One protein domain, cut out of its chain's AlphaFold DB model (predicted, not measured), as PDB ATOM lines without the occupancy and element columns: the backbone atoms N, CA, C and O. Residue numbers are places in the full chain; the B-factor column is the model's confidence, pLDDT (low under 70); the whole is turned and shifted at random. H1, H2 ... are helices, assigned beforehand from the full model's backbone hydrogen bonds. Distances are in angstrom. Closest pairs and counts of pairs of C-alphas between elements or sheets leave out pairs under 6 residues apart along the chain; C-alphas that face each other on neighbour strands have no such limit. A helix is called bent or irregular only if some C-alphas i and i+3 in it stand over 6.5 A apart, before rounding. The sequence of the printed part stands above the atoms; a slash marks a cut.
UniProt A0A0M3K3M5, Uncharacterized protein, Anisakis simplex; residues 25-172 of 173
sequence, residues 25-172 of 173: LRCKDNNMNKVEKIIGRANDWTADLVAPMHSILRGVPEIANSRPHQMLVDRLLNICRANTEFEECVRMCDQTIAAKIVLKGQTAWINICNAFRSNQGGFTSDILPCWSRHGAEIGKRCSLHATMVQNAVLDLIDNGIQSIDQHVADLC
ATOM      1  N   LEU A  25      75.112 106.463 136.348       89.81
ATOM      2  CA  LEU A  25      76.457 106.850 136.776       89.81
ATOM      3  C   LEU A  25      77.158 105.706 137.509       89.81
ATOM      4  O   LEU A  25      78.273 105.343 137.147       89.81
ATOM      5  N   ARG A  26      76.470 105.054 138.454       93.12
ATOM      6  CA  ARG A  26      77.019 103.897 139.172       93.12
ATOM      7  C   ARG A  26      77.359 102.739 138.232       93.12
ATOM      8  O   ARG A  26      78.411 102.122 138.395       93.12
ATOM      9  N   CYS A  27      76.500 102.436 137.258       92.38
ATOM     10  CA  CYS A  27      76.794 101.406 136.259       92.38
ATOM     11  C   CYS A  27      78.058 101.753 135.464       92.38
ATOM     12  O   CYS A  27      78.939 100.904 135.311       92.38
ATOM     13  N   LYS A  28      78.162 103.006 135.000       88.38
ATOM     14  CA  LYS A  28      79.307 103.499 134.227       88.38
ATOM     15  C   LYS A  28      80.596 103.376 135.036       88.38
ATOM     16  O   LYS A  28      81.540 102.744 134.572       88.38
ATOM     17  N   ASP A  29      80.617 103.916 136.252       88.50
ATOM     18  CA  ASP A  29      81.819 103.956 137.089       88.50
ATOM     19  C   ASP A  29      82.282 102.542 137.473       88.50
ATOM     20  O   ASP A  29      83.474 102.238 137.452       88.50
ATOM     21  N   ASN A  30      81.344 101.630 137.748       91.00
ATOM     22  CA  ASN A  30      81.671 100.226 137.997       91.00
ATOM     23  C   ASN A  30      82.298  99.544 136.776       91.00
ATOM     24  O   ASN A  30      83.265  98.797 136.937       91.00
ATOM     25  N   ASN A  31      81.762  99.785 135.575       89.81
ATOM     26  CA  ASN A  31      82.330  99.230 134.347       89.81
ATOM     27  C   ASN A  31      83.733  99.787 134.093       89.81
ATOM     28  O   ASN A  31      84.672  99.020 133.892       89.81
ATOM     29  N   MET A  32      83.891 101.108 134.205       84.38
ATOM     30  CA  MET A  32      85.177 101.787 134.038       84.38
ATOM     31  C   MET A  32      86.246 101.216 134.968       84.38
ATOM     32  O   MET A  32      87.309 100.807 134.508       84.38
ATOM     33  N   ASN A  33      85.926 101.067 136.254       87.19
ATOM     34  CA  ASN A  33      86.846 100.491 137.233       87.19
ATOM     35  C   ASN A  33      87.220  99.030 136.926       87.19
ATOM     36  O   ASN A  33      88.329  98.596 137.236       87.19
ATOM     37  N   LYS A  34      86.305  98.237 136.354       89.62
ATOM     38  CA  LYS A  34      86.592  96.850 135.951       89.62
ATOM     39  C   LYS A  34      87.495  96.806 134.723       89.62
ATOM     40  O   LYS A  34      88.481  96.075 134.735       89.62
ATOM     41  N   VAL A  35      87.188  97.600 133.701       86.06
ATOM     42  CA  VAL A  35      87.980  97.674 132.466       86.06
ATOM     43  C   VAL A  35      89.389  98.205 132.753       86.06
ATOM     44  O   VAL A  35      90.359  97.603 132.294       86.06
ATOM     45  N   GLU A  36      89.529  99.229 133.603       84.50
ATOM     46  CA  GLU A  36      90.830  99.757 134.050       84.50
ATOM     47  C   GLU A  36      91.684  98.673 134.723       84.50
ATOM     48  O   GLU A  36      92.874  98.550 134.441       84.50
ATOM     49  N   LYS A  37      91.083  97.819 135.563       86.88
ATOM     50  CA  LYS A  37      91.799  96.698 136.197       86.88
ATOM     51  C   LYS A  37      92.282  95.644 135.199       86.88
ATOM     52  O   LYS A  37      93.268  94.969 135.480       86.88
ATOM     53  N   ILE A  38      91.599  95.479 134.066       85.81
ATOM     54  CA  ILE A  38      91.945  94.482 133.041       85.81
ATOM     55  C   ILE A  38      93.028  95.013 132.092       85.81
ATOM     56  O   ILE A  38      93.945  94.285 131.700       85.81
ATOM     57  N   ILE A  39      92.898  96.274 131.682       79.25
ATOM     58  CA  ILE A  39      93.741  96.882 130.644       79.25
ATOM     59  C   ILE A  39      94.962  97.589 131.255       79.25
ATOM     60  O   ILE A  39      96.004  97.680 130.602       79.25
ATOM     61  N   GLY A  40      94.870  97.989 132.526       75.44
ATOM     62  CA  GLY A  40      95.821  98.852 133.223       75.44
ATOM     63  C   GLY A  40      95.365 100.313 133.200       75.44
ATOM     64  O   GLY A  40      94.575 100.711 132.343       75.44
ATOM     65  N   ARG A  41      95.871 101.126 134.139       64.69
ATOM     66  CA  ARG A  41      95.583 102.568 134.181       64.69
ATOM     67  C   ARG A  41      96.000 103.238 132.877       64.69
ATOM     68  O   ARG A  41      97.175 103.215 132.521       64.69
ATOM     69  N   ALA A  42      95.043 103.876 132.218       60.12
ATOM     70  CA  ALA A  42      95.308 104.866 131.190       60.12
ATOM     71  C   ALA A  42      95.288 106.256 131.830       60.12
ATOM     72  O   ALA A  42      94.471 106.514 132.712       60.12
ATOM     73  N   ASN A  43      96.137 107.164 131.351       59.28
ATOM     74  CA  ASN A  43      95.961 108.587 131.652       59.28
ATOM     75  C   ASN A  43      94.663 109.130 131.016       59.28
ATOM     76  O   ASN A  43      94.109 110.102 131.509       59.28
ATOM     77  N   ASP A  44      94.148 108.438 129.989       62.38
ATOM     78  CA  ASP A  44      93.049 108.877 129.130       62.38
ATOM     79  C   ASP A  44      91.975 107.787 128.966       62.38
ATOM     80  O   ASP A  44      91.936 107.038 127.989       62.38
ATOM     81  N   TRP A  45      91.078 107.683 129.948       60.88
ATOM     82  CA  TRP A  45      90.013 106.667 130.006       60.88
ATOM     83  C   TRP A  45      88.963 106.790 128.891       60.88
ATOM     84  O   TRP A  45      88.319 105.806 128.528       60.88
ATOM     85  N   THR A  46      88.780 107.987 128.327       59.75
ATOM     86  CA  THR A  46      87.845 108.213 127.219       59.75
ATOM     87  C   THR A  46      88.313 107.541 125.937       59.75
ATOM     88  O   THR A  46      87.469 107.021 125.209       59.75
ATOM     89  N   ALA A  47      89.629 107.433 125.707       60.53
ATOM     90  CA  ALA A  47      90.185 106.646 124.606       60.53
ATOM     91  C   ALA A  47      89.731 105.178 124.678       60.53
ATOM     92  O   ALA A  47      89.475 104.555 123.648       60.53
ATOM     93  N   ASP A  48      89.570 104.644 125.896       63.88
ATOM     94  CA  ASP A  48      89.205 103.243 126.100       63.88
ATOM     95  C   ASP A  48      87.735 102.920 125.851       63.88
ATOM     96  O   ASP A  48      87.370 101.781 125.556       63.88
ATOM     97  N   LEU A  49      86.883 103.937 125.908       64.38
ATOM     98  CA  LEU A  49      85.478 103.807 125.545       64.38
ATOM     99  C   LEU A  49      85.256 103.943 124.042       64.38
ATOM    100  O   LEU A  49      84.407 103.248 123.489       64.38
ATOM    101  N   VAL A  50      86.010 104.829 123.388       68.00
ATOM    102  CA  VAL A  50      85.782 105.190 121.980       68.00
ATOM    103  C   VAL A  50      86.598 104.348 121.002       68.00
ATOM    104  O   VAL A  50      86.191 104.191 119.853       68.00
ATOM    105  N   ALA A  51      87.709 103.750 121.448       73.75
ATOM    106  CA  ALA A  51      88.578 102.920 120.618       73.75
ATOM    107  C   ALA A  51      88.850 101.538 121.252       73.75
ATOM    108  O   ALA A  51      89.998 101.226 121.578       73.75
ATOM    109  N   PRO A  52      87.832 100.655 121.349       78.19
ATOM    110  CA  PRO A  52      87.949  99.336 121.984       78.19
ATOM    111  C   PRO A  52      89.152  98.512 121.527       78.19
ATOM    112  O   PRO A  52      89.843  97.879 122.323       78.19
ATOM    113  N   MET A  53      89.425  98.551 120.221       78.31
ATOM    114  CA  MET A  53      90.558  97.868 119.605       78.31
ATOM    115  C   MET A  53      91.895  98.357 120.146       78.31
ATOM    116  O   MET A  53      92.762  97.549 120.468       78.31
ATOM    117  N   HIS A  54      92.062  99.670 120.280       76.38
ATOM    118  CA  HIS A  54      93.282 100.243 120.827       76.38
ATOM    119  C   HIS A  54      93.483  99.798 122.285       76.38
ATOM    120  O   HIS A  54      94.587  99.406 122.660       76.38
ATOM    121  N   SER A  55      92.414  99.753 123.081       79.31
ATOM    122  CA  SER A  55      92.453  99.305 124.481       79.31
ATOM    123  C   SER A  55      92.796  97.827 124.622       79.31
ATOM    124  O   SER A  55      93.631  97.459 125.448       79.31
ATOM    125  N   ILE A  56      92.193  96.966 123.795       83.75
ATOM    126  CA  ILE A  56      92.491  95.528 123.786       83.75
ATOM    127  C   ILE A  56      93.979  95.307 123.493       83.75
ATOM    128  O   ILE A  56      94.638  94.550 124.210       83.75
ATOM    129  N   LEU A  57      94.505  96.000 122.480       80.19
ATOM    130  CA  LEU A  57      95.865  95.816 121.969       80.19
ATOM    131  C   LEU A  57      96.940  96.567 122.769       80.19
ATOM    132  O   LEU A  57      98.135  96.333 122.570       80.19
ATOM    133  N   ARG A  58      96.551  97.454 123.690       77.69
ATOM    134  CA  ARG A  58      97.497  98.232 124.491       77.69
ATOM    135  C   ARG A  58      98.398  97.325 125.325       77.69
ATOM    136  O   ARG A  58      97.919  96.491 126.095       77.69
ATOM    137  N   GLY A  59      99.705  97.554 125.217       72.75
ATOM    138  CA  GLY A  59     100.711  96.837 126.000       72.75
ATOM    139  C   GLY A  59     100.924  95.387 125.565       72.75
ATOM    140  O   GLY A  59     101.596  94.645 126.276       72.75
ATOM    141  N   VAL A  60     100.374  94.972 124.416       74.62
ATOM    142  CA  VAL A  60     100.692  93.674 123.813       74.62
ATOM    143  C   VAL A  60     102.141  93.706 123.315       74.62
ATOM    144  O   VAL A  60     102.463  94.550 122.480       74.62
ATOM    145  N   PRO A  61     103.030  92.823 123.809       67.75
ATOM    146  CA  PRO A  61     104.412  92.764 123.341       67.75
ATOM    147  C   PRO A  61     104.488  92.316 121.874       67.75
ATOM    148  O   PRO A  61     103.763  91.404 121.482       67.75
ATOM    149  N   GLU A  62     105.436  92.856 121.097       63.53
ATOM    150  CA  GLU A  62     105.731  92.476 119.694       63.53
ATOM    151  C   GLU A  62     106.332  91.057 119.530       63.53
ATOM    152  O   GLU A  62     107.037  90.765 118.567       63.53
ATOM    153  N   ILE A  63     106.114  90.147 120.482       57.72
ATOM    154  CA  ILE A  63     106.846  88.878 120.546       57.72
ATOM    155  C   ILE A  63     105.977  87.744 119.992       57.72
ATOM    156  O   ILE A  63     104.909  87.452 120.524       57.72
ATOM    157  N   ALA A  64     106.467  87.049 118.965       50.28
ATOM    158  CA  ALA A  64     105.786  85.967 118.237       50.28
ATOM    159  C   ALA A  64     105.642  84.631 119.009       50.28
ATOM    160  O   ALA A  64     105.610  83.560 118.407       50.28
ATOM    161  N   ASN A  65     105.573  84.669 120.341       55.72
ATOM    162  CA  ASN A  65     105.429  83.470 121.170       55.72
ATOM    163  C   ASN A  65     103.945  83.234 121.511       55.72
ATOM    164  O   ASN A  65     103.106  84.097 121.301       55.72
ATOM    165  N   SER A  66     103.580  82.084 122.079       57.03
ATOM    166  CA  SER A  66     102.186  81.764 122.452       57.03
ATOM    167  C   SER A  66     101.625  82.582 123.632       57.03
ATOM    168  O   SER A  66     100.415  82.615 123.850       57.03
ATOM    169  N   ARG A  67     102.481  83.269 124.403       60.59
ATOM    170  CA  ARG A  67     102.080  84.026 125.607       60.59
ATOM    171  C   ARG A  67     101.187  85.250 125.327       60.59
ATOM    172  O   ARG A  67     100.198  85.401 126.042       60.59
ATOM    173  N   PRO A  68     101.459  86.110 124.326       64.62
ATOM    174  CA  PRO A  68     100.596  87.254 124.031       64.62
ATOM    175  C   PRO A  68      99.227  86.839 123.477       64.62
ATOM    176  O   PRO A  68      98.245  87.539 123.706       64.62
ATOM    177  N   HIS A  69      99.133  85.665 122.839       73.19
ATOM    178  CA  HIS A  69      97.861  85.098 122.396       73.19
ATOM    179  C   HIS A  69      96.938  84.764 123.579       73.19
ATOM    180  O   HIS A  69      95.815  85.263 123.629       73.19
ATOM    181  N   GLN A  70      97.419  83.999 124.568       79.31
ATOM    182  CA  GLN A  70      96.615  83.658 125.751       79.31
ATOM    183  C   GLN A  70      96.226  84.907 126.554       79.31
ATOM    184  O   GLN A  70      95.084  85.040 126.980       79.31
ATOM    185  N   MET A  71      97.146  85.866 126.690       81.75
ATOM    186  CA  MET A  71      96.862  87.143 127.349       81.75
ATOM    187  C   MET A  71      95.712  87.904 126.667       81.75
ATOM    188  O   MET A  71      94.852  88.459 127.350       81.75
ATOM    189  N   LEU A  72      95.680  87.933 125.330       84.56
ATOM    190  CA  LEU A  72      94.603  88.572 124.570       84.56
ATOM    191  C   LEU A  72      93.268  87.837 124.715       84.56
ATOM    192  O   LEU A  72      92.234  88.493 124.851       84.56
ATOM    193  N   VAL A  73      93.289  86.500 124.736       87.44
ATOM    194  CA  VAL A  73      92.101  85.676 125.022       87.44
ATOM    195  C   VAL A  73      91.537  86.019 126.401       87.44
ATOM    196  O   VAL A  73      90.360  86.365 126.513       87.44
ATOM    197  N   ASP A  74      92.375  85.992 127.438       88.25
ATOM    198  CA  ASP A  74      91.960  86.265 128.817       88.25
ATOM    199  C   ASP A  74      91.452  87.705 128.971       88.25
ATOM    200  O   ASP A  74      90.435  87.959 129.625       88.25
ATOM    201  N   ARG A  75      92.121  88.665 128.323       88.56
ATOM    202  CA  ARG A  75      91.698  90.069 128.292       88.56
ATOM    203  C   ARG A  75      90.318  90.225 127.655       88.56
ATOM    204  O   ARG A  75      89.458  90.867 128.255       88.56
ATOM    205  N   LEU A  76      90.079  89.621 126.489       90.44
ATOM    206  CA  LEU A  76      88.770  89.663 125.829       90.44
ATOM    207  C   LEU A  76      87.682  88.996 126.667       90.44
ATOM    208  O   LEU A  76      86.610  89.574 126.824       90.44
ATOM    209  N   LEU A  77      87.955  87.827 127.252       91.69
ATOM    210  CA  LEU A  77      87.003  87.145 128.136       91.69
ATOM    211  C   LEU A  77      86.563  88.052 129.291       91.69
ATOM    212  O   LEU A  77      85.366  88.182 129.558       91.69
ATOM    213  N   ASN A  78      87.520  88.709 129.947       92.62
ATOM    214  CA  ASN A  78      87.235  89.578 131.083       92.62
ATOM    215  C   ASN A  78      86.513  90.869 130.671       92.62
ATOM    216  O   ASN A  78      85.552  91.258 131.335       92.62
ATOM    217  N   ILE A  79      86.914  91.509 129.565       90.50
ATOM    218  CA  ILE A  79      86.240  92.724 129.075       90.50
ATOM    219  C   ILE A  79      84.812  92.404 128.628       90.50
ATOM    220  O   ILE A  79      83.878  93.129 128.964       90.50
ATOM    221  N   CYS A  80      84.609  91.298 127.913       92.56
ATOM    222  CA  CYS A  80      83.279  90.910 127.456       92.56
ATOM    223  C   CYS A  80      82.346  90.537 128.604       92.56
ATOM    224  O   CYS A  80      81.151  90.834 128.539       92.56
ATOM    225  N   ARG A  81      82.887  89.963 129.685       93.94
ATOM    226  CA  ARG A  81      82.141  89.783 130.934       93.94
ATOM    227  C   ARG A  81      81.757  91.129 131.551       93.94
ATOM    228  O   ARG A  81      80.577  91.345 131.800       93.94
ATOM    229  N   ALA A  82      82.714  92.043 131.723       92.25
ATOM    230  CA  ALA A  82      82.458  93.368 132.296       92.25
ATOM    231  C   ALA A  82      81.403  94.161 131.498       92.25
ATOM    232  O   ALA A  82      80.483  94.720 132.089       92.25
ATOM    233  N   ASN A  83      81.474  94.130 130.164       90.75
ATOM    234  CA  ASN A  83      80.496  94.796 129.302       90.75
ATOM    235  C   ASN A  83      79.105  94.153 129.361       90.75
ATOM    236  O   ASN A  83      78.114  94.875 129.316       90.75
ATOM    237  N   THR A  84      79.014  92.825 129.502       92.75
ATOM    238  CA  THR A  84      77.721  92.143 129.701       92.75
ATOM    239  C   THR A  84      77.086  92.581 131.023       92.75
ATOM    240  O   THR A  84      75.933  93.006 131.048       92.75
ATOM    241  N   GLU A  85      77.864  92.585 132.107       94.12
ATOM    242  CA  GLU A  85      77.409  93.045 133.425       94.12
ATOM    243  C   GLU A  85      77.013  94.533 133.414       94.12
ATOM    244  O   GLU A  85      76.064  94.941 134.087       94.12
ATOM    245  N   PHE A  86      77.723  95.364 132.645       92.44
ATOM    246  CA  PHE A  86      77.371  96.769 132.455       92.44
ATOM    247  C   PHE A  86      76.040  96.932 131.719       92.44
ATOM    248  O   PHE A  86      75.193  97.717 132.147       92.44
ATOM    249  N   GLU A  87      75.840  96.177 130.639       92.44
ATOM    250  CA  GLU A  87      74.605  96.191 129.856       92.44
ATOM    251  C   GLU A  87      73.397  95.796 130.718       92.44
ATOM    252  O   GLU A  87      72.366  96.470 130.704       92.44
ATOM    253  N   GLU A  88      73.544  94.742 131.523       94.31
ATOM    254  CA  GLU A  88      72.541  94.301 132.495       94.31
ATOM    255  C   GLU A  88      72.267  95.370 133.560       94.31
ATOM    256  O   GLU A  88      71.107  95.682 133.829       94.31
ATOM    257  N   CYS A  89      73.312  95.997 134.110       95.00
ATOM    258  CA  CYS A  89      73.177  97.096 135.071       95.00
ATOM    259  C   CYS A  89      72.352  98.253 134.499       95.00
ATOM    260  O   CYS A  89      71.399  98.711 135.132       95.00
ATOM    261  N   VAL A  90      72.671  98.695 133.278       93.56
ATOM    262  CA  VAL A  90      71.948  99.790 132.615       93.56
ATOM    263  C   VAL A  90      70.502  99.397 132.320       93.56
ATOM    264  O   VAL A  90      69.613 100.235 132.461       93.56
ATOM    265  N   ARG A  91      70.237  98.132 131.962       92.38
ATOM    266  CA  ARG A  91      68.869  97.636 131.739       92.38
ATOM    267  C   ARG A  91      68.010  97.614 133.004       92.38
ATOM    268  O   ARG A  91      66.796  97.752 132.888       92.38
ATOM    269  N   MET A  92      68.620  97.444 134.178       93.31
ATOM    270  CA  MET A  92      67.918  97.506 135.466       93.31
ATOM    271  C   MET A  92      67.621  98.939 135.924       93.31
ATOM    272  O   MET A  92      66.757  99.133 136.775       93.31
ATOM    273  N   CYS A  93      68.323  99.939 135.387       90.81
ATOM    274  CA  CYS A  93      67.966 101.338 135.601       90.81
ATOM    275  C   CYS A  93      66.686 101.697 134.828       90.81
ATOM    276  O   CYS A  93      66.312 101.024 133.864       90.81
ATOM    277  N   ASP A  94      66.044 102.807 135.204       84.88
ATOM    278  CA  ASP A  94      64.910 103.347 134.451       84.88
ATOM    279  C   ASP A  94      65.259 103.466 132.960       84.88
ATOM    280  O   ASP A  94      66.299 104.030 132.594       84.88
ATOM    281  N   GLN A  95      64.370 102.949 132.102       82.31
ATOM    282  CA  GLN A  95      64.512 102.848 130.639       82.31
ATOM    283  C   GLN A  95      64.375 104.211 129.935       82.31
ATOM    284  O   GLN A  95      63.587 104.421 129.010       82.31
ATOM    285  N   THR A  96      65.160 105.165 130.411       85.69
ATOM    286  CA  THR A  96      65.237 106.546 129.959       85.69
ATOM    287  C   THR A  96      65.969 106.652 128.621       85.69
ATOM    288  O   THR A  96      66.687 105.747 128.188       85.69
ATOM    289  N   ILE A  97      65.842 107.807 127.965       87.06
ATOM    290  CA  ILE A  97      66.643 108.137 126.775       87.06
ATOM    291  C   ILE A  97      68.144 108.051 127.099       87.06
ATOM    292  O   ILE A  97      68.911 107.522 126.297       87.06
ATOM    293  N   ALA A  98      68.554 108.479 128.297       85.00
ATOM    294  CA  ALA A  98      69.937 108.379 128.751       85.00
ATOM    295  C   ALA A  98      70.431 106.923 128.790       85.00
ATOM    296  O   ALA A  98      71.519 106.644 128.293       85.00
ATOM    297  N   ALA A  99      69.622 105.979 129.287       87.62
ATOM    298  CA  ALA A  99      69.970 104.556 129.267       87.62
ATOM    299  C   ALA A  99      70.191 104.046 127.831       87.62
ATOM    300  O   ALA A  99      71.183 103.371 127.554       87.62
ATOM    301  N   LYS A 100      69.322 104.437 126.888       88.75
ATOM    302  CA  LYS A 100      69.463 104.077 125.464       88.75
ATOM    303  C   LYS A 100      70.738 104.648 124.842       88.75
ATOM    304  O   LYS A 100      71.416 103.934 124.108       88.75
ATOM    305  N   ILE A 101      71.074 105.905 125.139       83.75
ATOM    306  CA  ILE A 101      72.306 106.555 124.660       83.75
ATOM    307  C   ILE A 101      73.537 105.826 125.206       83.75
ATOM    308  O   ILE A 101      74.439 105.483 124.441       83.75
ATOM    309  N   VAL A 102      73.549 105.531 126.508       85.81
ATOM    310  CA  VAL A 102      74.650 104.812 127.159       85.81
ATOM    311  C   VAL A 102      74.853 103.429 126.534       85.81
ATOM    312  O   VAL A 102      75.981 103.079 126.194       85.81
ATOM    313  N   LEU A 103      73.772 102.672 126.306       88.69
ATOM    314  CA  LEU A 103      73.837 101.374 125.623       88.69
ATOM    315  C   LEU A 103      74.322 101.509 124.177       88.69
ATOM    316  O   LEU A 103      75.148 100.718 123.725       88.69
ATOM    317  N   LYS A 104      73.863 102.536 123.452       85.75
ATOM    318  CA  LYS A 104      74.308 102.792 122.077       85.75
ATOM    319  C   LYS A 104      75.814 103.057 122.015       85.75
ATOM    320  O   LYS A 104      76.467 102.536 121.110       85.75
ATOM    321  N   GLY A 105      76.369 103.769 122.996       81.75
ATOM    322  CA  GLY A 105      77.814 103.987 123.132       81.75
ATOM    323  C   GLY A 105      78.634 102.697 123.279       81.75
ATOM    324  O   GLY A 105      79.808 102.684 122.933       81.75
ATOM    325  N   GLN A 106      78.021 101.586 123.702       84.44
ATOM    326  CA  GLN A 106      78.692 100.286 123.836       84.44
ATOM    327  C   GLN A 106      78.628  99.408 122.583       84.44
ATOM    328  O   GLN A 106      79.129  98.286 122.598       84.44
ATOM    329  N   THR A 107      78.043  99.890 121.481       85.81
ATOM    330  CA  THR A 107      77.830  99.075 120.268       85.81
ATOM    331  C   THR A 107      79.126  98.427 119.763       85.81
ATOM    332  O   THR A 107      79.125  97.252 119.400       85.81
ATOM    333  N   ALA A 108      80.244  99.157 119.769       86.00
ATOM    334  CA  ALA A 108      81.527  98.629 119.308       86.00
ATOM    335  C   ALA A 108      82.027  97.470 120.190       86.00
ATOM    336  O   ALA A 108      82.417  96.421 119.674       86.00
ATOM    337  N   TRP A 109      81.938  97.621 121.514       87.88
ATOM    338  CA  TRP A 109      82.270  96.568 122.473       87.88
ATOM    339  C   TRP A 109      81.367  95.341 122.327       87.88
ATOM    340  O   TRP A 109      81.865  94.215 122.282       87.88
ATOM    341  N   ILE A 110      80.056  95.552 122.188       88.19
ATOM    342  CA  ILE A 110      79.072  94.478 121.987       88.19
ATOM    343  C   ILE A 110      79.405  93.676 120.726       88.19
ATOM    344  O   ILE A 110      79.439  92.447 120.772       88.19
ATOM    345  N   ASN A 111      79.711  94.351 119.617       89.50
ATOM    346  CA  ASN A 111      80.039  93.687 118.357       89.50
ATOM    347  C   ASN A 111      81.309  92.833 118.463       89.50
ATOM    348  O   ASN A 111      81.293  91.678 118.036       89.50
ATOM    349  N   ILE A 112      82.378  93.356 119.076       89.62
ATOM    350  CA  ILE A 112      83.621  92.596 119.303       89.62
ATOM    351  C   ILE A 112      83.342  91.366 120.173       89.62
ATOM    352  O   ILE A 112      83.752  90.256 119.836       89.62
ATOM    353  N   CYS A 113      82.601  91.539 121.267       91.44
ATOM    354  CA  CYS A 113      82.299  90.457 122.198       91.44
ATOM    355  C   CYS A 113      81.362  89.393 121.624       91.44
ATOM    356  O   CYS A 113      81.491  88.210 121.951       91.44
ATOM    357  N   ASN A 114      80.437  89.789 120.755       91.31
ATOM    358  CA  ASN A 114      79.597  88.851 120.022       91.31
ATOM    359  C   ASN A 114      80.419  88.083 118.990       91.31
ATOM    360  O   ASN A 114      80.351  86.861 118.980       91.31
ATOM    361  N   ALA A 115      81.268  88.753 118.206       89.38
ATOM    362  CA  ALA A 115      82.161  88.076 117.264       89.38
ATOM    363  C   ALA A 115      83.085  87.066 117.968       89.38
ATOM    364  O   ALA A 115      83.227  85.932 117.508       89.38
ATOM    365  N   PHE A 116      83.649  87.449 119.118       89.94
ATOM    366  CA  PHE A 116      84.509  86.579 119.918       89.94
ATOM    367  C   PHE A 116      83.769  85.354 120.477       89.94
ATOM    368  O   PHE A 116      84.299  84.248 120.415       89.94
ATOM    369  N   ARG A 117      82.536  85.513 120.984       89.19
ATOM    370  CA  ARG A 117      81.729  84.383 121.489       89.19
ATOM    371  C   ARG A 117      81.201  83.485 120.374       89.19
ATOM    372  O   ARG A 117      81.305  82.268 120.470       89.19
ATOM    373  N   SER A 118      80.608  84.077 119.341       87.69
ATOM    374  CA  SER A 118      79.898  83.348 118.285       87.69
ATOM    375  C   SER A 118      80.835  82.594 117.344       87.69
ATOM    376  O   SER A 118      80.416  81.610 116.745       87.69
ATOM    377  N   ASN A 119      82.091  83.029 117.221       83.25
ATOM    378  CA  ASN A 119      83.104  82.367 116.405       83.25
ATOM    379  C   ASN A 119      84.387  82.128 117.209       83.25
ATOM    380  O   ASN A 119      85.475  82.464 116.754       83.25
ATOM    381  N   GLN A 120      84.283  81.574 118.421       78.44
ATOM    382  CA  GLN A 120      85.447  81.438 119.305       78.44
ATOM    383  C   GLN A 120      86.616  80.696 118.631       78.44
ATOM    384  O   GLN A 120      87.758  81.125 118.763       78.44
ATOM    385  N   GLY A 121      86.338  79.643 117.852       78.56
ATOM    386  CA  GLY A 121      87.355  78.893 117.105       78.56
ATOM    387  C   GLY A 121      88.104  79.756 116.086       78.56
ATOM    388  O   GLY A 121      89.299  79.966 116.251       78.56
ATOM    389  N   GLY A 122      87.409  80.321 115.093       81.31
ATOM    390  CA  GLY A 122      88.046  81.152 114.059       81.31
ATOM    391  C   GLY A 122      88.615  82.468 114.600       81.31
ATOM    392  O   GLY A 122      89.664  82.948 114.176       81.31
ATOM    393  N   PHE A 123      87.965  83.057 115.605       84.25
ATOM    394  CA  PHE A 123      88.456  84.277 116.239       84.25
ATOM    395  C   PHE A 123      89.774  84.020 116.982       84.25
ATOM    396  O   PHE A 123      90.701  84.828 116.899       84.25
ATOM    397  N   THR A 124      89.893  82.885 117.680       81.94
ATOM    398  CA  THR A 124      91.140  82.504 118.358       81.94
ATOM    399  C   THR A 124      92.197  81.958 117.399       81.94
ATOM    400  O   THR A 124      93.372  82.231 117.613       81.94
ATOM    401  N   SER A 125      91.840  81.261 116.319       81.06
ATOM    402  CA  SER A 125      92.832  80.723 115.377       81.06
ATOM    403  C   SER A 125      93.363  81.753 114.380       81.06
ATOM    404  O   SER A 125      94.532  81.674 114.004       81.06
ATOM    405  N   ASP A 126      92.548  82.736 113.980       81.25
ATOM    406  CA  ASP A 126      92.870  83.598 112.833       81.25
ATOM    407  C   ASP A 126      93.018  85.071 113.239       81.25
ATOM    408  O   ASP A 126      94.019  85.725 112.926       81.25
ATOM    409  N   ILE A 127      92.041  85.599 113.985       82.94
ATOM    410  CA  ILE A 127      91.981  87.025 114.338       82.94
ATOM    411  C   ILE A 127      92.982  87.360 115.440       82.94
ATOM    412  O   ILE A 127      93.805  88.264 115.281       82.94
ATOM    413  N   LEU A 128      92.961  86.618 116.547       82.19
ATOM    414  CA  LEU A 128      93.841  86.898 117.679       82.19
ATOM    415  C   LEU A 128      95.330  86.735 117.367       82.19
ATOM    416  O   LEU A 128      96.106  87.559 117.843       82.19
ATOM    417  N   PRO A 129      95.781  85.754 116.566       80.75
ATOM    418  CA  PRO A 129      97.182  85.684 116.164       80.75
ATOM    419  C   PRO A 129      97.583  86.827 115.227       80.75
ATOM    420  O   PRO A 129      98.722  87.292 115.278       80.75
ATOM    421  N   CYS A 130      96.666  87.321 114.388       80.06
ATOM    422  CA  CYS A 130      96.892  88.533 113.599       80.06
ATOM    423  C   CYS A 130      97.062  89.757 114.512       80.06
ATOM    424  O   CYS A 130      98.067  90.464 114.436       80.06
ATOM    425  N   TRP A 131      96.138  89.946 115.453       83.00
ATOM    426  CA  TRP A 131      96.194  91.011 116.454       83.00
ATOM    427  C   TRP A 131      97.401  90.897 117.379       83.00
ATOM    428  O   TRP A 131      97.972  91.901 117.761       83.00
ATOM    429  N   SER A 132      97.837  89.693 117.722       78.25
ATOM    430  CA  SER A 132      99.038  89.492 118.529       78.25
ATOM    431  C   SER A 132     100.304  89.888 117.769       78.25
ATOM    432  O   SER A 132     101.219  90.434 118.374       78.25
ATOM    433  N   ARG A 133     100.375  89.600 116.462       77.38
ATOM    434  CA  ARG A 133     101.546  89.913 115.627       77.38
ATOM    435  C   ARG A 133     101.629  91.389 115.265       77.38
ATOM    436  O   ARG A 133     102.713  91.956 115.274       77.38
ATOM    437  N   HIS A 134     100.490  91.995 114.952       77.56
ATOM    438  CA  HIS A 134     100.429  93.358 114.430       77.56
ATOM    439  C   HIS A 134      99.843  94.354 115.428       77.56
ATOM    440  O   HIS A 134      99.794  95.539 115.144       77.56
ATOM    441  N   GLY A 135      99.386  93.914 116.599       72.19
ATOM    442  CA  GLY A 135      98.622  94.749 117.527       72.19
ATOM    443  C   GLY A 135      99.412  95.902 118.113       72.19
ATOM    444  O   GLY A 135      98.865  96.989 118.250       72.19
ATOM    445  N   ALA A 136     100.698  95.697 118.395       69.69
ATOM    446  CA  ALA A 136     101.595  96.774 118.799       69.69
ATOM    447  C   ALA A 136     101.788  97.802 117.671       69.69
ATOM    448  O   ALA A 136     101.712  99.006 117.916       69.69
ATOM    449  N   GLU A 137     101.941  97.348 116.425       75.31
ATOM    450  CA  GLU A 137     102.035  98.231 115.261       75.31
ATOM    451  C   GLU A 137     100.721  98.989 115.008       75.31
ATOM    452  O   GLU A 137     100.743 100.205 114.823       75.31
ATOM    453  N   ILE A 138      99.579  98.299 115.058       71.81
ATOM    454  CA  ILE A 138      98.236  98.879 114.923       71.81
ATOM    455  C   ILE A 138      97.997  99.888 116.046       71.81
ATOM    456  O   ILE A 138      97.619 101.024 115.779       71.81
ATOM    457  N   GLY A 139      98.261  99.513 117.298       69.44
ATOM    458  CA  GLY A 139      98.115 100.385 118.459       69.44
ATOM    459  C   GLY A 139      98.967 101.646 118.336       69.44
ATOM    460  O   GLY A 139      98.467 102.739 118.592       69.44
ATOM    461  N   LYS A 140     100.214 101.510 117.865       70.88
ATOM    462  CA  LYS A 140     101.140 102.626 117.636       70.88
ATOM    463  C   LYS A 140     100.698 103.531 116.483       70.88
ATOM    464  O   LYS A 140     100.612 104.741 116.669       70.88
ATOM    465  N   ARG A 141     100.402 102.973 115.304       73.62
ATOM    466  CA  ARG A 141     100.010 103.746 114.106       73.62
ATOM    467  C   ARG A 141      98.642 104.408 114.265       73.62
ATOM    468  O   ARG A 141      98.447 105.538 113.828       73.62
ATOM    469  N   CYS A 142      97.707 103.729 114.923       71.62
ATOM    470  CA  CYS A 142      96.357 104.239 115.143       71.62
ATOM    471  C   CYS A 142      96.229 105.077 116.420       71.62
ATOM    472  O   CYS A 142      95.149 105.600 116.670       71.62
ATOM    473  N   SER A 143      97.296 105.242 117.216       72.81
ATOM    474  CA  SER A 143      97.248 106.023 118.461       72.81
ATOM    475  C   SER A 143      96.792 107.461 118.216       72.81
ATOM    476  O   SER A 143      95.938 107.953 118.941       72.81
ATOM    477  N   LEU A 144      97.313 108.112 117.169       75.00
ATOM    478  CA  LEU A 144      96.924 109.477 116.800       75.00
ATOM    479  C   LEU A 144      95.425 109.561 116.473       75.00
ATOM    480  O   LEU A 144      94.724 110.421 116.991       75.00
ATOM    481  N   HIS A 145      94.936 108.630 115.653       73.19
ATOM    482  CA  HIS A 145      93.534 108.570 115.247       73.19
ATOM    483  C   HIS A 145      92.611 108.281 116.439       73.19
ATOM    484  O   HIS A 145      91.538 108.866 116.544       73.19
ATOM    485  N   ALA A 146      93.038 107.429 117.378       72.06
ATOM    486  CA  ALA A 146      92.302 107.186 118.616       72.06
ATOM    487  C   ALA A 146      92.183 108.465 119.463       72.06
ATOM    488  O   ALA A 146      91.096 108.769 119.952       72.06
ATOM    489  N   THR A 147      93.261 109.251 119.572       74.94
ATOM    490  CA  THR A 147      93.241 110.561 120.245       74.94
ATOM    491  C   THR A 147      92.358 111.575 119.510       74.94
ATOM    492  O   THR A 147      91.630 112.320 120.156       74.94
ATOM    493  N   MET A 148      92.359 111.593 118.174       75.94
ATOM    494  CA  MET A 148      91.470 112.464 117.390       75.94
ATOM    495  C   MET A 148      89.994 112.143 117.648       75.94
ATOM    496  O   MET A 148      89.223 113.040 117.979       75.94
ATOM    497  N   VAL A 149      89.614 110.860 117.584       73.88
ATOM    498  CA  VAL A 149      88.251 110.406 117.913       73.88
ATOM    499  C   VAL A 149      87.888 110.770 119.353       73.88
ATOM    500  O   VAL A 149      86.786 111.241 119.615       73.88
ATOM    501  N   GLN A 150      88.811 110.574 120.295       73.50
ATOM    502  CA  GLN A 150      88.599 110.931 121.695       73.50
ATOM    503  C   GLN A 150      88.327 112.429 121.866       73.50
ATOM    504  O   GLN A 150      87.357 112.789 122.528       73.50
ATOM    505  N   ASN A 151      89.148 113.288 121.260       77.06
ATOM    506  CA  ASN A 151      88.991 114.739 121.345       77.06
ATOM    507  C   ASN A 151      87.675 115.201 120.718       77.06
ATOM    508  O   ASN A 151      86.976 116.011 121.316       77.06
ATOM    509  N   ALA A 152      87.296 114.624 119.576       74.19
ATOM    510  CA  ALA A 152      86.004 114.872 118.945       74.19
ATOM    511  C   ALA A 152      84.825 114.508 119.862       74.19
ATOM    512  O   ALA A 152      83.837 115.234 119.943       74.19
ATOM    513  N   VAL A 153      84.926 113.387 120.582       73.12
ATOM    514  CA  VAL A 153      83.888 112.957 121.528       73.12
ATOM    515  C   VAL A 153      83.843 113.854 122.765       73.12
ATOM    516  O   VAL A 153      82.750 114.168 123.229       73.12
ATOM    517  N   LEU A 154      84.992 114.272 123.301       74.00
ATOM    518  CA  LEU A 154      85.051 115.210 124.429       74.00
ATOM    519  C   LEU A 154      84.445 116.565 124.058       74.00
ATOM    520  O   LEU A 154      83.596 117.072 124.782       74.00
ATOM    521  N   ASP A 155      84.800 117.092 122.890       72.88
ATOM    522  CA  ASP A 155      84.250 118.351 122.402       72.88
ATOM    523  C   ASP A 155      82.738 118.259 122.142       72.88
ATOM    524  O   ASP A 155      81.997 119.168 122.498       72.88
ATOM    525  N   LEU A 156      82.249 117.127 121.623       72.12
ATOM    526  CA  LEU A 156      80.811 116.868 121.505       72.12
ATOM    527  C   LEU A 156      80.102 116.853 122.871       72.12
ATOM    528  O   LEU A 156      78.948 117.272 122.970       72.12
ATOM    529  N   ILE A 157      80.754 116.341 123.916       71.06
ATOM    530  CA  ILE A 157      80.199 116.324 125.276       71.06
ATOM    531  C   ILE A 157      80.147 117.744 125.853       71.06
ATOM    532  O   ILE A 157      79.134 118.104 126.457       71.06
ATOM    533  N   ASP A 158      81.198 118.536 125.641       74.00
ATOM    534  CA  ASP A 158      81.339 119.872 126.228       74.00
ATOM    535  C   ASP A 158      80.533 120.941 125.467       74.00
ATOM    536  O   ASP A 158      79.904 121.802 126.083       74.00
ATOM    537  N   ASN A 159      80.498 120.859 124.132       75.00
ATOM    538  CA  ASN A 159      79.917 121.873 123.242       75.00
ATOM    539  C   ASN A 159      78.637 121.410 122.520       75.00
ATOM    540  O   ASN A 159      77.965 122.198 121.848       75.00
ATOM    541  N   GLY A 160      78.242 120.144 122.682       65.25
ATOM    542  CA  GLY A 160      77.052 119.585 122.046       65.25
ATOM    543  C   GLY A 160      77.186 119.436 120.526       65.25
ATOM    544  O   GLY A 160      78.265 119.482 119.949       65.25
ATOM    545  N   ILE A 161      76.053 119.240 119.842       64.81
ATOM    546  CA  ILE A 161      75.997 118.900 118.403       64.81
ATOM    547  C   ILE A 161      76.583 119.998 117.488       64.81
ATOM    548  O   ILE A 161      76.878 119.726 116.327       64.81
ATOM    549  N   GLN A 162      76.781 121.221 117.992       65.62
ATOM    550  CA  GLN A 162      77.228 122.369 117.195       65.62
ATOM    551  C   GLN A 162      78.621 122.189 116.563       65.62
ATOM    552  O   GLN A 162      78.919 122.881 115.594       65.62
ATOM    553  N   SER A 163      79.442 121.251 117.052       59.75
ATOM    554  CA  SER A 163      80.788 120.982 116.527       59.75
ATOM    555  C   SER A 163      80.931 119.678 115.723       59.75
ATOM    556  O   SER A 163      82.023 119.385 115.234       59.75
ATOM    557  N   ILE A 164      79.855 118.899 115.519       60.75
ATOM    558  CA  ILE A 164      79.936 117.581 114.845       60.75
ATOM    559  C   ILE A 164      80.535 117.682 113.436       60.75
ATOM    560  O   ILE A 164      81.372 116.854 113.077       60.75
ATOM    561  N   ASP A 165      80.151 118.691 112.652       61.12
ATOM    562  CA  ASP A 165      80.606 118.827 111.262       61.12
ATOM    563  C   ASP A 165      82.117 119.090 111.158       61.12
ATOM    564  O   ASP A 165      82.772 118.592 110.241       61.12
ATOM    565  N   GLN A 166      82.692 119.822 112.119       61.44
ATOM    566  CA  GLN A 166      84.139 120.058 112.180       61.44
ATOM    567  C   GLN A 166      84.900 118.773 112.513       61.44
ATOM    568  O   GLN A 166      85.890 118.452 111.856       61.44
ATOM    569  N   HIS A 167      84.399 117.988 113.466       59.19
ATOM    570  CA  HIS A 167      85.075 116.764 113.899       59.19
ATOM    571  C   HIS A 167      84.950 115.609 112.912       59.19
ATOM    572  O   HIS A 167      85.907 114.862 112.726       59.19
ATOM    573  N   VAL A 168      83.811 115.462 112.228       60.88
ATOM    574  CA  VAL A 168      83.672 114.456 111.158       60.88
ATOM    575  C   VAL A 168      84.641 114.755 110.014       60.88
ATOM    576  O   VAL A 168      85.247 113.829 109.475       60.88
ATOM    577  N   ALA A 169      84.851 116.032 109.681       63.44
ATOM    578  CA  ALA A 169      85.822 116.426 108.665       63.44
ATOM    579  C   ALA A 169      87.268 116.075 109.059       63.44
ATOM    580  O   ALA A 169      88.054 115.674 108.200       63.44
ATOM    581  N   ASP A 170      87.617 116.176 110.342       65.00
ATOM    582  CA  ASP A 170      88.949 115.816 110.838       65.00
ATOM    583  C   ASP A 170      89.165 114.298 110.958       65.00
ATOM    584  O   ASP A 170      90.300 113.837 110.870       65.00
ATOM    585  N   LEU A 171      88.092 113.507 111.061       55.16
ATOM    586  CA  LEU A 171      88.140 112.038 110.998       55.16
ATOM    587  C   LEU A 171      88.289 111.480 109.571       55.16
ATOM    588  O   LEU A 171      88.493 110.276 109.408       55.16
ATOM    589  N   CYS A 172      88.148 112.322 108.543       54.75
ATOM    590  CA  CYS A 172      88.181 111.932 107.129       54.75
ATOM    591  C   CYS A 172      89.404 112.466 106.356       54.75
ATOM    592  O   CYS A 172      89.403 112.406 105.124       54.75
TER     593      CYS A 172
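This is residues 25 to 172 of the 173 residues of an uncharacterized protein of Anisakis simplex (UniProt A0A0M3K3M5). One long helix, H4, makes one side of the domain, with H1 side by side with it, H5 and H6 coming back past it, and H7 crossing it near its first residues and running to the opposite side. There the bent H8 folds back on itself as a pair of arms, H8a and H8b, while the short H2 and H3 fill the middle between H4 and H8a. The printed part has 148 residues with eight named helices, H1 to H8 in chain order, and no named strand; its class is all helix. It is compact, with a radius of gyration of the C-alphas of 16.1 A and spans of 47 by 37 by 26 A.

H1, residues 25 to 39, begins at C-alpha 25 (76.457, 106.850, 136.776) and is 20.9 A long. H2 is residues 45 to 50 and H3 residues 52 to 57. H4, residues 66 to 92, runs 39.9 A from C-alpha 66 (102.186, 81.764, 122.452). H5 is residues 97 to 105, and H6, residues 107 to 118, is 16.0 A long. H7, residues 120 to 141, is 27.1 A long and irregular, with C-alphas 133 and 136 7.6 A apart and a kink of 56 degrees near residue 134. H8, residues 143 to 170, was assigned as one helix by its hydrogen bonds but is bent, with C-alphas 158 and 161 9.5 A apart. Its arms are H8a, residues 143 to 158, 22.5 A, and H8b, residues 161 to 170, 15.3 A and itself irregular, with C-alphas 162 and 165 7.7 A apart; H8b ends at C-alpha 170 (88.949, 115.816, 110.838).

H1 touches the hub, H4, at a shallow tilt of 4 degrees, opposite ways; their closest C-alphas, of Cys 27 and Cys 89, are 5.8 A apart. H4 and H5 form a helical hairpin, closest at the C-alphas of Val 90 and Ala 99, 6.2 A. H6 touches residues 76 to 83 of H4 at a steep tilt of 59 degrees, with the closest C-alphas, of Cys 80 and Cys 113, 5.4 A apart. H7 is about perpendicular to H4 at 82 degrees and touches it, closest at the C-alphas of His 69 and Ser 132, 6.0 A. H3 and H4 form a helical hairpin, with the closest C-alphas, of Ile 56 and Arg 75, 7.1 A apart. H3 also touches H7, closest at the C-alphas of Leu 57 and Gly 135, 5.3 A. H2 touches residues 146 to 150 of H8a, about perpendicular at 85 degrees, with the closest C-alphas, of Ala 47 and Gln 150, 5.4 A apart. H8a and H8b touch at a shallow tilt of 15 degrees, opposite ways, closest at the C-alphas of Ala 152 and His 167, 5.5 A. H4 is apart from both arms. Every O i to N i+4 pair is within hydrogen-bond range in H1, H3, H4, H5, H6 and H8a, against 1 of 2 in H2, 14 of 18 in H7 and 4 of 6 in H8b.

The two C-alphas farthest apart, of Asn 65 and Gln 162, are 48.2 A apart. The printed part has no cut and no long link. Residues 157 to 162 of H8 stand free. The mean pLDDT of the printed part is 78.5; residues 41 to 50, 61 to 68, 136, 139 and 160 to 172 are under 70.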